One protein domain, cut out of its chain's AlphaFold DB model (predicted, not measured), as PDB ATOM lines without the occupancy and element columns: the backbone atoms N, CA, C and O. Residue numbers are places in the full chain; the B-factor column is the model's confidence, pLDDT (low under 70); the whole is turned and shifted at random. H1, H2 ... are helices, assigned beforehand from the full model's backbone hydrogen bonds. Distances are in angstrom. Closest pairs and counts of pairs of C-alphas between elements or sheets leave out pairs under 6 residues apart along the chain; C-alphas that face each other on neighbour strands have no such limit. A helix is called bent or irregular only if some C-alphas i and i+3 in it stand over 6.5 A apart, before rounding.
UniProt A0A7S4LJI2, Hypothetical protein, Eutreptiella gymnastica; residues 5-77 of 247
ATOM      1  N   VAL A   5      41.307  76.709 121.500       89.31
ATOM      2  CA  VAL A   5      41.165  78.110 121.083       89.31
ATOM      3  C   VAL A   5      41.297  78.269 119.566       89.31
ATOM      4  O   VAL A   5      40.519  78.995 118.959       89.31
ATOM      5  N   ALA A   6      42.211  77.536 118.922       91.25
ATOM      6  CA  ALA A   6      42.313  77.522 117.462       91.25
ATOM      7  C   ALA A   6      41.036  76.973 116.804       91.25
ATOM      8  O   ALA A   6      40.574  77.510 115.802       91.25
ATOM      9  N   GLY A   7      40.423  75.939 117.390       92.44
ATOM     10  CA  GLY A   7      39.121  75.441 116.936       92.44
ATOM     11  C   GLY A   7      38.019  76.500 117.041       92.44
ATOM     12  O   GLY A   7      37.251  76.670 116.100       92.44
ATOM     13  N   ALA A   8      37.980  77.254 118.142       92.06
ATOM     14  CA  ALA A   8      37.038  78.360 118.309       92.06
ATOM     15  C   ALA A   8      37.274  79.482 117.280       92.06
ATOM     16  O   ALA A   8      36.328  79.943 116.651       92.06
ATOM     17  N   VAL A   9      38.529  79.869 117.033       92.50
ATOM     18  CA  VAL A   9      38.867  80.889 116.025       92.50
ATOM     19  C   VAL A   9      38.499  80.443 114.609       92.50
ATOM     20  O   VAL A   9      38.028  81.261 113.822       92.50
ATOM     21  N   LEU A  10      38.617  79.152 114.278       93.44
ATOM     22  CA  LEU A  10      38.106  78.630 113.005       93.44
ATOM     23  C   LEU A  10      36.590  78.840 112.873       93.44
ATOM     24  O   LEU A  10      36.124  79.264 111.817       93.44
ATOM     25  N   LEU A  11      35.823  78.580 113.937       91.88
ATOM     26  CA  LEU A  11      34.377  78.820 113.940       91.88
ATOM     27  C   LEU A  11      34.040  80.302 113.785       91.88
ATOM     28  O   LEU A  11      33.130  80.630 113.028       91.88
ATOM     29  N   LEU A  12      34.786  81.191 114.446       90.25
ATOM     30  CA  LEU A  12      34.617  82.638 114.296       90.25
ATOM     31  C   LEU A  12      34.900  83.088 112.860       90.25
ATOM     32  O   LEU A  12      34.127  83.863 112.297       90.25
ATOM     33  N   TRP A  13      35.948  82.551 112.225       89.19
ATOM     34  CA  TRP A  13      36.208  82.799 110.807       89.19
ATOM     35  C   TRP A  13      35.065  82.310 109.918       89.19
ATOM     36  O   TRP A  13      34.607  83.064 109.062       89.19
ATOM     37  N   ILE A  14      34.570  81.087 110.133       88.44
ATOM     38  CA  ILE A  14      33.430  80.538 109.386       88.44
ATOM     39  C   ILE A  14      32.196  81.433 109.557       88.44
ATOM     40  O   ILE A  14      31.578  81.805 108.562       88.44
ATOM     41  N   ALA A  15      31.861  81.822 110.788       86.38
ATOM     42  CA  ALA A  15      30.714  82.678 111.078       86.38
ATOM     43  C   ALA A  15      30.834  84.046 110.391       86.38
ATOM     44  O   ALA A  15      29.891  84.501 109.742       86.38
ATOM     45  N   ARG A  16      32.019  84.668 110.458       82.88
ATOM     46  CA  ARG A  16      32.302  85.958 109.816       82.88
ATOM     47  C   ARG A  16      32.183  85.885 108.293       82.88
ATOM     48  O   ARG A  16      31.625  86.790 107.681       82.88
ATOM     49  N   LEU A  17      32.692  84.814 107.686       83.06
ATOM     50  CA  LEU A  17      32.701  84.610 106.233       83.06
ATOM     51  C   LEU A  17      31.363  84.101 105.679       83.06
ATOM     52  O   LEU A  17      31.103  84.217 104.482       83.06
ATOM     53  N   ALA A  18      30.492  83.547 106.522       81.12
ATOM     54  CA  ALA A  18      29.172  83.097 106.095       81.12
ATOM     55  C   ALA A  18      28.222  84.267 105.759       81.12
ATOM     56  O   ALA A  18      27.236  84.046 105.055       81.12
ATOM     57  N   HIS A  19      28.530  85.502 106.190       73.00
ATOM     58  CA  HIS A  19      27.778  86.732 105.879       73.00
ATOM     59  C   HIS A  19      26.259  86.590 106.097       73.00
ATOM     60  O   HIS A  19      25.458  86.854 105.207       73.00
ATOM     61  N   GLY A  20      25.854  86.102 107.273       65.25
ATOM     62  CA  GLY A  20      24.438  85.916 107.622       65.25
ATOM     63  C   GLY A  20      23.810  84.614 107.114       65.25
ATOM     64  O   GLY A  20      22.683  84.291 107.485       65.25
ATOM     65  N   ARG A  21      24.533  83.805 106.329       72.75
ATOM     66  CA  ARG A  21      24.083  82.452 105.969       72.75
ATOM     67  C   ARG A  21      24.302  81.489 107.129       72.75
ATOM     68  O   ARG A  21      25.320  81.529 107.817       72.75
ATOM     69  N   ARG A  22      23.352  80.574 107.327       76.19
ATOM     70  CA  ARG A  22      23.459  79.532 108.354       76.19
ATOM     71  C   ARG A  22      24.446  78.452 107.905       76.19
ATOM     72  O   ARG A  22      24.139  77.667 107.013       76.19
ATOM     73  N   ALA A  23      25.607  78.382 108.552       81.19
ATOM     74  CA  ALA A  23      26.510  77.237 108.458       81.19
ATOM     75  C   ALA A  23      26.179  76.230 109.572       81.19
ATOM     76  O   ALA A  23      26.190  76.580 110.752       81.19
ATOM     77  N   ARG A  24      25.881  74.974 109.216       87.69
ATOM     78  CA  ARG A  24      25.736  73.888 110.199       87.69
ATOM     79  C   ARG A  24      27.112  73.291 110.452       87.69
ATOM     80  O   ARG A  24      27.677  72.672 109.554       87.69
ATOM     81  N   VAL A  25      27.643  73.488 111.654       90.88
ATOM     82  CA  VAL A  25      28.970  72.995 112.029       90.88
ATOM     83  C   VAL A  25      28.848  71.969 113.143       90.88
ATOM     84  O   VAL A  25      28.256  72.242 114.183       90.88
ATOM     85  N   LEU A  26      29.430  70.791 112.923       91.31
ATOM     86  CA  LEU A  26      29.661  69.800 113.966       91.31
ATOM     87  C   LEU A  26      31.089  69.983 114.477       91.31
ATOM     88  O   LEU A  26      32.049  69.797 113.729       91.31
ATOM     89  N   LEU A  27      31.229  70.378 115.742       91.94
ATOM     90  CA  LEU A  27      32.526  70.555 116.387       91.94
ATOM     91  C   LEU A  27      32.835  69.352 117.278       91.94
ATOM     92  O   LEU A  27      32.123  69.092 118.243       91.94
ATOM     93  N   TYR A  28      33.969  68.702 117.025       90.88
ATOM     94  CA  TYR A  28      34.585  67.785 117.978       90.88
ATOM     95  C   TYR A  28      35.826  68.429 118.598       90.88
ATOM     96  O   TYR A  28      36.826  68.711 117.930       90.88
ATOM     97  N   SER A  29      35.768  68.696 119.904       89.94
ATOM     98  CA  SER A  29      36.885  69.292 120.632       89.94
ATOM     99  C   SER A  29      37.123  68.608 121.968       89.94
ATOM    100  O   SER A  29      36.678  69.072 123.011       89.94
ATOM    101  N   ARG A  30      37.917  67.538 121.933       83.62
ATOM    102  CA  ARG A  30      38.486  66.921 123.131       83.62
ATOM    103  C   ARG A  30      39.937  67.383 123.309       83.62
ATOM    104  O   ARG A  30      40.719  67.235 122.362       83.62
ATOM    105  N   PRO A  31      40.312  67.993 124.449       78.69
ATOM    106  CA  PRO A  31      41.709  68.296 124.739       78.69
ATOM    107  C   PRO A  31      42.536  67.011 124.721       78.69
ATOM    108  O   PRO A  31      42.133  66.004 125.299       78.69
ATOM    109  N   ARG A  32      43.689  67.036 124.054       81.75
ATOM    110  CA  ARG A  32      44.631  65.914 124.071       81.75
ATOM    111  C   ARG A  32      46.066  66.386 123.918       81.75
ATOM    112  O   ARG A  32      46.320  67.461 123.374       81.75
ATOM    113  N   LYS A  33      47.002  65.556 124.380       75.94
ATOM    114  CA  LYS A  33      48.435  65.766 124.169       75.94
ATOM    115  C   LYS A  33      48.843  65.191 122.813       75.94
ATOM    116  O   LYS A  33      48.547  64.043 122.505       75.94
ATOM    117  N   GLY A  34      49.574  65.984 122.035       80.94
ATOM    118  CA  GLY A  34      50.133  65.557 120.754       80.94
ATOM    119  C   GLY A  34      49.159  65.632 119.575       80.94
ATOM    120  O   GLY A  34      47.997  65.998 119.711       80.94
ATOM    121  N   ASN A  35      49.687  65.302 118.393       84.31
ATOM    122  CA  ASN A  35      49.012  65.437 117.095       84.31
ATOM    123  C   ASN A  35      48.815  64.083 116.391       84.31
ATOM    124  O   ASN A  35      48.673  64.039 115.169       84.31
ATOM    125  N   THR A  36      48.884  62.979 117.134       87.25
ATOM    126  CA  THR A  36      48.691  61.629 116.595       87.25
ATOM    127  C   THR A  36      47.209  61.331 116.408       87.25
ATOM    128  O   THR A  36      46.363  61.868 117.129       87.25
ATOM    129  N   TRP A  37      46.907  60.480 115.430       89.38
ATOM    130  CA  TRP A  37      45.572  59.922 115.249       89.38
ATOM    131  C   TRP A  37      45.132  59.146 116.488       89.38
ATOM    132  O   TRP A  37      45.926  58.394 117.053       89.38
ATOM    133  N   GLN A  38      43.867  59.288 116.868       90.00
ATOM    134  CA  GLN A  38      43.235  58.510 117.933       90.00
ATOM    135  C   GLN A  38      41.964  57.818 117.410       90.00
ATOM    136  O   GLN A  38      41.377  58.305 116.439       90.00
ATOM    137  N   PRO A  39      41.510  56.707 118.017       90.75
ATOM    138  CA  PRO A  39      40.289  56.012 117.596       90.75
ATOM    139  C   PRO A  39      39.056  56.924 117.506       90.75
ATOM    140  O   PRO A  39      38.237  56.786 116.600       90.75
ATOM    141  N   GLU A  40      38.947  57.917 118.387       90.06
ATOM    142  CA  GLU A  40      37.828  58.859 118.392       90.06
ATOM    143  C   GLU A  40      37.857  59.834 117.208       90.06
ATOM    144  O   GLU A  40      36.802  60.320 116.802       90.06
ATOM    145  N   ASP A  41      39.032  60.102 116.619       91.19
ATOM    146  CA  ASP A  41      39.094  60.858 115.364       91.19
ATOM    147  C   ASP A  41      38.370  60.076 114.270       91.19
ATOM    148  O   ASP A  41      37.551  60.632 113.547       91.19
ATOM    149  N   GLU A  42      38.621  58.770 114.179       92.31
ATOM    150  CA  GLU A  42      37.978  57.914 113.184       92.31
ATOM    151  C   GLU A  42      36.461  57.876 113.357       92.31
ATOM    152  O   GLU A  42      35.737  58.042 112.376       92.31
ATOM    153  N   ALA A  43      35.978  57.747 114.596       91.81
ATOM    154  CA  ALA A  43      34.551  57.836 114.893       91.81
ATOM    155  C   ALA A  43      33.957  59.182 114.439       91.81
ATOM    156  O   ALA A  43      32.902  59.205 113.806       91.81
ATOM    157  N   PHE A  44      34.656  60.297 114.680       91.81
ATOM    158  CA  PHE A  44      34.220  61.617 114.222       91.81
ATOM    159  C   PHE A  44      34.195  61.738 112.690       91.81
ATOM    160  O   PHE A  44      33.215  62.225 112.131       91.81
ATOM    161  N   PHE A  45      35.227  61.256 111.988       93.00
ATOM    162  CA  PHE A  45      35.281  61.299 110.520       93.00
ATOM    163  C   PHE A  45      34.234  60.395 109.845       93.00
ATOM    164  O   PHE A  45      33.913  60.615 108.678       93.00
ATOM    165  N   ARG A  46      33.656  59.423 110.561       92.19
ATOM    166  CA  ARG A  46      32.520  58.620 110.077       92.19
ATOM    167  C   ARG A  46      31.174  59.343 110.178       92.19
ATOM    168  O   ARG A  46      30.236  58.948 109.487       92.19
ATOM    169  N   VAL A  47      31.059  60.404 110.982       92.75
ATOM    170  CA  VAL A  47      29.833  61.216 111.048       92.75
ATOM    171  C   VAL A  47      29.640  61.930 109.706       92.75
ATOM    172  O   VAL A  47      30.550  62.653 109.295       92.75
ATOM    173  N   PRO A  48      28.502  61.769 109.001       92.31
ATOM    174  CA  PRO A  48      28.307  62.364 107.683       92.31
ATOM    175  C   PRO A  48      28.398  63.896 107.698       92.31
ATOM    176  O   PRO A  48      27.577  64.583 108.304       92.31
ATOM    177  N   ALA A  49      29.376  64.437 106.972       91.94
ATOM    178  CA  ALA A  49      29.525  65.864 106.723       91.94
ATOM    179  C   ALA A  49      29.900  66.130 105.257       91.94
ATOM    180  O   ALA A  49      30.450  65.270 104.557       91.94
ATOM    181  N   ARG A  50      29.596  67.346 104.784       90.88
ATOM    182  CA  ARG A  50      29.964  67.797 103.429       90.88
ATOM    183  C   ARG A  50      31.463  68.066 103.302       90.88
ATOM    184  O   ARG A  50      32.044  67.786 102.259       90.88
ATOM    185  N   ARG A  51      32.072  68.609 104.355       93.06
ATOM    186  CA  ARG A  51      33.490  68.973 104.435       93.06
ATOM    187  C   ARG A  51      34.000  68.659 105.834       93.06
ATOM    188  O   ARG A  51      33.253  68.787 106.803       93.06
ATOM    189  N   TYR A  52      35.263  68.271 105.926       94.50
ATOM    190  CA  TYR A  52      35.958  67.997 107.176       94.50
ATOM    191  C   TYR A  52      37.230  68.827 107.219       94.50
ATOM    192  O   TYR A  52      38.000  68.836 106.264       94.50
ATOM    193  N   ALA A  53      37.465  69.478 108.349       93.75
ATOM    194  CA  ALA A  53      38.610  70.347 108.553       93.75
ATOM    195  C   ALA A  53      39.161  70.164 109.966       93.75
ATOM    196  O   ALA A  53      38.410  69.934 110.916       93.75
ATOM    197  N   VAL A  54      40.480  70.293 110.111       94.62
ATOM    198  CA  VAL A  54      41.150  70.228 111.415       94.62
ATOM    199  C   VAL A  54      41.943  71.512 111.648       94.62
ATOM    200  O   VAL A  54      42.834  71.864 110.883       94.62
ATOM    201  N   ALA A  55      41.672  72.216 112.744       94.06
ATOM    202  CA  ALA A  55      42.420  73.416 113.128       94.06
ATOM    203  C   ALA A  55      43.801  73.058 113.721       94.06
ATOM    204  O   ALA A  55      44.045  73.287 114.901       94.06
ATOM    205  N   CYS A  56      44.678  72.421 112.935       93.00
ATOM    206  CA  CYS A  56      46.057  72.110 113.316       93.00
ATOM    207  C   CYS A  56      46.910  71.709 112.098       93.00
ATOM    208  O   CYS A  56      46.678  70.670 111.470       93.00
ATOM    209  N   ASN A  57      47.964  72.472 111.806       90.75
ATOM    210  CA  ASN A  57      48.848  72.218 110.659       90.75
ATOM    211  C   ASN A  57      49.680  70.942 110.863       90.75
ATOM    212  O   ASN A  57      49.872  70.151 109.942       90.75
ATOM    213  N   THR A  58      50.144  70.700 112.094       88.81
ATOM    214  CA  THR A  58      50.944  69.504 112.404       88.81
ATOM    215  C   THR A  58      50.108  68.227 112.290       88.81
ATOM    216  O   THR A  58      50.638  67.190 111.906       88.81
ATOM    217  N   PHE A  59      48.804  68.283 112.573       91.38
ATOM    218  CA  PHE A  59      47.923  67.129 112.395       91.38
ATOM    219  C   PHE A  59      47.817  66.715 110.931       91.38
ATOM    220  O   PHE A  59      47.949  65.533 110.630       91.38
ATOM    221  N   HIS A  60      47.656  67.679 110.023       89.44
ATOM    222  CA  HIS A  60      47.632  67.417 108.584       89.44
ATOM    223  C   HIS A  60      48.920  66.747 108.109       89.44
ATOM    224  O   HIS A  60      48.866  65.803 107.322       89.44
ATOM    225  N   ALA A  61      50.065  67.153 108.664       84.38
ATOM    226  CA  ALA A  61      51.351  66.563 108.319       84.38
ATOM    227  C   ALA A  61      51.442  65.058 108.564       84.38
ATOM    228  O   ALA A  61      52.066  64.352 107.777       84.38
ATOM    229  N   PHE A  62      50.813  64.571 109.630       85.81
ATOM    230  CA  PHE A  62      50.877  63.158 109.993       85.81
ATOM    231  C   PHE A  62      49.646  62.367 109.558       85.81
ATOM    232  O   PHE A  62      49.741  61.159 109.364       85.81
ATOM    233  N   ASN A  63      48.498  63.025 109.386       91.75
ATOM    234  CA  ASN A  63      47.213  62.333 109.332       91.75
ATOM    235  C   ASN A  63      46.384  62.614 108.077       91.75
ATOM    236  O   ASN A  63      45.361  61.958 107.897       91.75
ATOM    237  N   LEU A  64      46.800  63.517 107.179       91.25
ATOM    238  CA  LEU A  64      45.998  63.852 105.995       91.25
ATOM    239  C   LEU A  64      45.691  62.627 105.120       91.25
ATOM    240  O   LEU A  64      44.565  62.481 104.652       91.25
ATOM    241  N   ARG A  65      46.658  61.716 104.929       92.19
ATOM    242  CA  ARG A  65      46.420  60.466 104.182       92.19
ATOM    243  C   ARG A  65      45.306  59.634 104.820       92.19
ATOM    244  O   ARG A  65      44.433  59.151 104.110       92.19
ATOM    245  N   ARG A  66      45.301  59.523 106.151       94.38
ATOM    246  CA  ARG A  66      44.274  58.786 106.898       94.38
ATOM    247  C   ARG A  66      42.917  59.490 106.855       94.38
ATOM    248  O   ARG A  66      41.909  58.826 106.650       94.38
ATOM    249  N   MET A  67      42.887  60.823 106.946       94.75
ATOM    250  CA  MET A  67      41.662  61.609 106.729       94.75
ATOM    251  C   MET A  67      41.081  61.332 105.337       94.75
ATOM    252  O   MET A  67      39.908  60.992 105.211       94.75
ATOM    253  N   ARG A  68      41.910  61.413 104.289       94.88
ATOM    254  CA  ARG A  68      41.488  61.176 102.899       94.88
ATOM    255  C   ARG A  68      41.050  59.736 102.645       94.88
ATOM    256  O   ARG A  68      40.117  59.540 101.880       94.88
ATOM    257  N   ALA A  69      41.651  58.752 103.309       94.94
ATOM    258  CA  ALA A  69      41.195  57.365 103.228       94.94
ATOM    259  C   ALA A  69      39.758  57.183 103.754       94.94
ATOM    260  O   ALA A  69      39.028  56.346 103.240       94.94
ATOM    261  N   LEU A  70      39.338  57.981 104.745       94.75
ATOM    262  CA  LEU A  70      38.002  57.882 105.343       94.75
ATOM    263  C   LEU A  70      36.950  58.725 104.619       94.75
ATOM    264  O   LEU A  70      35.821  58.279 104.434       94.75
ATOM    265  N   VAL A  71      37.290  59.960 104.237       94.88
ATOM    266  CA  VAL A  71      36.293  60.926 103.735       94.88
ATOM    267  C   VAL A  71      36.575  61.445 102.326       94.88
ATOM    268  O   VAL A  71      35.794  62.243 101.795       94.88
ATOM    269  N   GLY A  72      37.649  60.972 101.691       92.50
ATOM    270  CA  GLY A  72      38.032  61.325 100.328       92.50
ATOM    271  C   GLY A  72      38.361  62.808 100.170       92.50
ATOM    272  O   GLY A  72      38.961  63.435 101.048       92.50
ATOM    273  N   ALA A  73      37.920  63.382  99.050       85.75
ATOM    274  CA  ALA A  73      38.104  64.795  98.712       85.75
ATOM    275  C   ALA A  73      37.394  65.771  99.673       85.75
ATOM    276  O   ALA A  73      37.633  66.972  99.614       85.75
ATOM    277  N   ARG A  74      36.548  65.276 100.589       91.44
ATOM    278  CA  ARG A  74      35.888  66.106 101.610       91.44
ATOM    279  C   ARG A  74      36.830  66.525 102.744       91.44
ATOM    280  O   ARG A  74      36.436  67.359 103.552       91.44
ATOM    281  N   ALA A  75      38.032  65.948 102.842       95.00
ATOM    282  CA  ALA A  75      39.060  66.365 103.794       95.00
ATOM    283  C   ALA A  75      39.812  67.604 103.279       95.00
ATOM    284  O   ALA A  75      40.716  67.488 102.446       95.00
ATOM    285  N   ASP A  76      39.463  68.777 103.806       94.12
ATOM    286  CA  ASP A  76      40.148  70.032 103.513       94.12
ATOM    287  C   ASP A  76      41.522  70.083 104.182       94.12
ATOM    288  O   ASP A  76      41.621  70.013 105.407       94.12
ATOM    289  N   ASP A  77      42.576  70.253 103.377       93.62
ATOM    290  CA  ASP A  77      43.942  70.422 103.867       93.62
ATOM    291  C   ASP A  77      44.291  71.903 104.078       93.62
ATOM    292  O   ASP A  77      44.326  72.706 103.140       93.62
TER     293      ASP A  77
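What this domain is: This is residues 5 to 77 of the 247 residues of the protein "Hypothetical protein" of Eutreptiella gymnastica (UniProt A0A7S4LJI2). A kinked helix, H3, with the short helix H2 packed on its later part, makes a head at one end of the domain, while H1 lies as a separate arm toward the other end, with no helix beside it. A long strandless loop, residues 18 to 38, turns back at the far end of H1 and runs in a wide curve to H2; residues 16 to 22 stick out. The printed part has 73 residues with three named helices, in the order H1, H2, H3, and no named strand; the class is all helix, with 39 of the 73 residues in the helices. The whole is compact, with a radius of gyration of the C-alphas of 12.6 A, and the C-alphas span 35 by 25 by 19 A.

How they stand to each other: Begin at the longest helix by residues, H3, residues 57 to 74, and look near residue 68, where it has a kink of 101 degrees. H3 is irregular: C-alphas 70 and 73 are 9.6 A apart, and its line is a rough one. From there look to H2, residues 39 to 46, which touches H3 with 6 pairs of C-alphas within 8 A. The closest C-alphas are those of Phe 45 and Leu 70, 6.8 A apart. H3 touches H2 with residues 67 to 71 alone. The lines of H2 and H3 stand at a steep tilt of 41 degrees and run the same way, and their centres are 11.9 A apart. Then go to H1, residues 5 to 17, which touches no helix: it is apart from H2 and apart from H3. In H1 and H2 every O i to N i+4 pair is within hydrogen-bond range; in H3 10 of 14 are.

Where its parts are: Find C-alpha 57 at (48.848, 72.218, 110.659), where H3 begins; its 18 residues end at C-alpha 74 at (35.888, 66.106, 101.610), 16.9 A from the first. H2, from Pro 39 to Arg 46, measures 11.1 A from first to last C-alpha. For H1, start at C-alpha 5 at (41.165, 78.110, 121.083); from there the helix runs to Leu 17, 18.3 A away by C-alphas.

The domain as a whole: The two C-alphas farthest apart are those of Gly 20 and Thr 36, 35.5 A. The printed part has no cut. Between H1 and H2 you will find a long link of 21 residues, whose C-alphas lie 8 to 22 A from the mean of the C-alphas; the link from H2 to H3, 10 residues, is short. Residues 16 to 22 stand free. The mean pLDDT of the printed part is 89.0, and in this model one printed residue, Gly 20, is under 70.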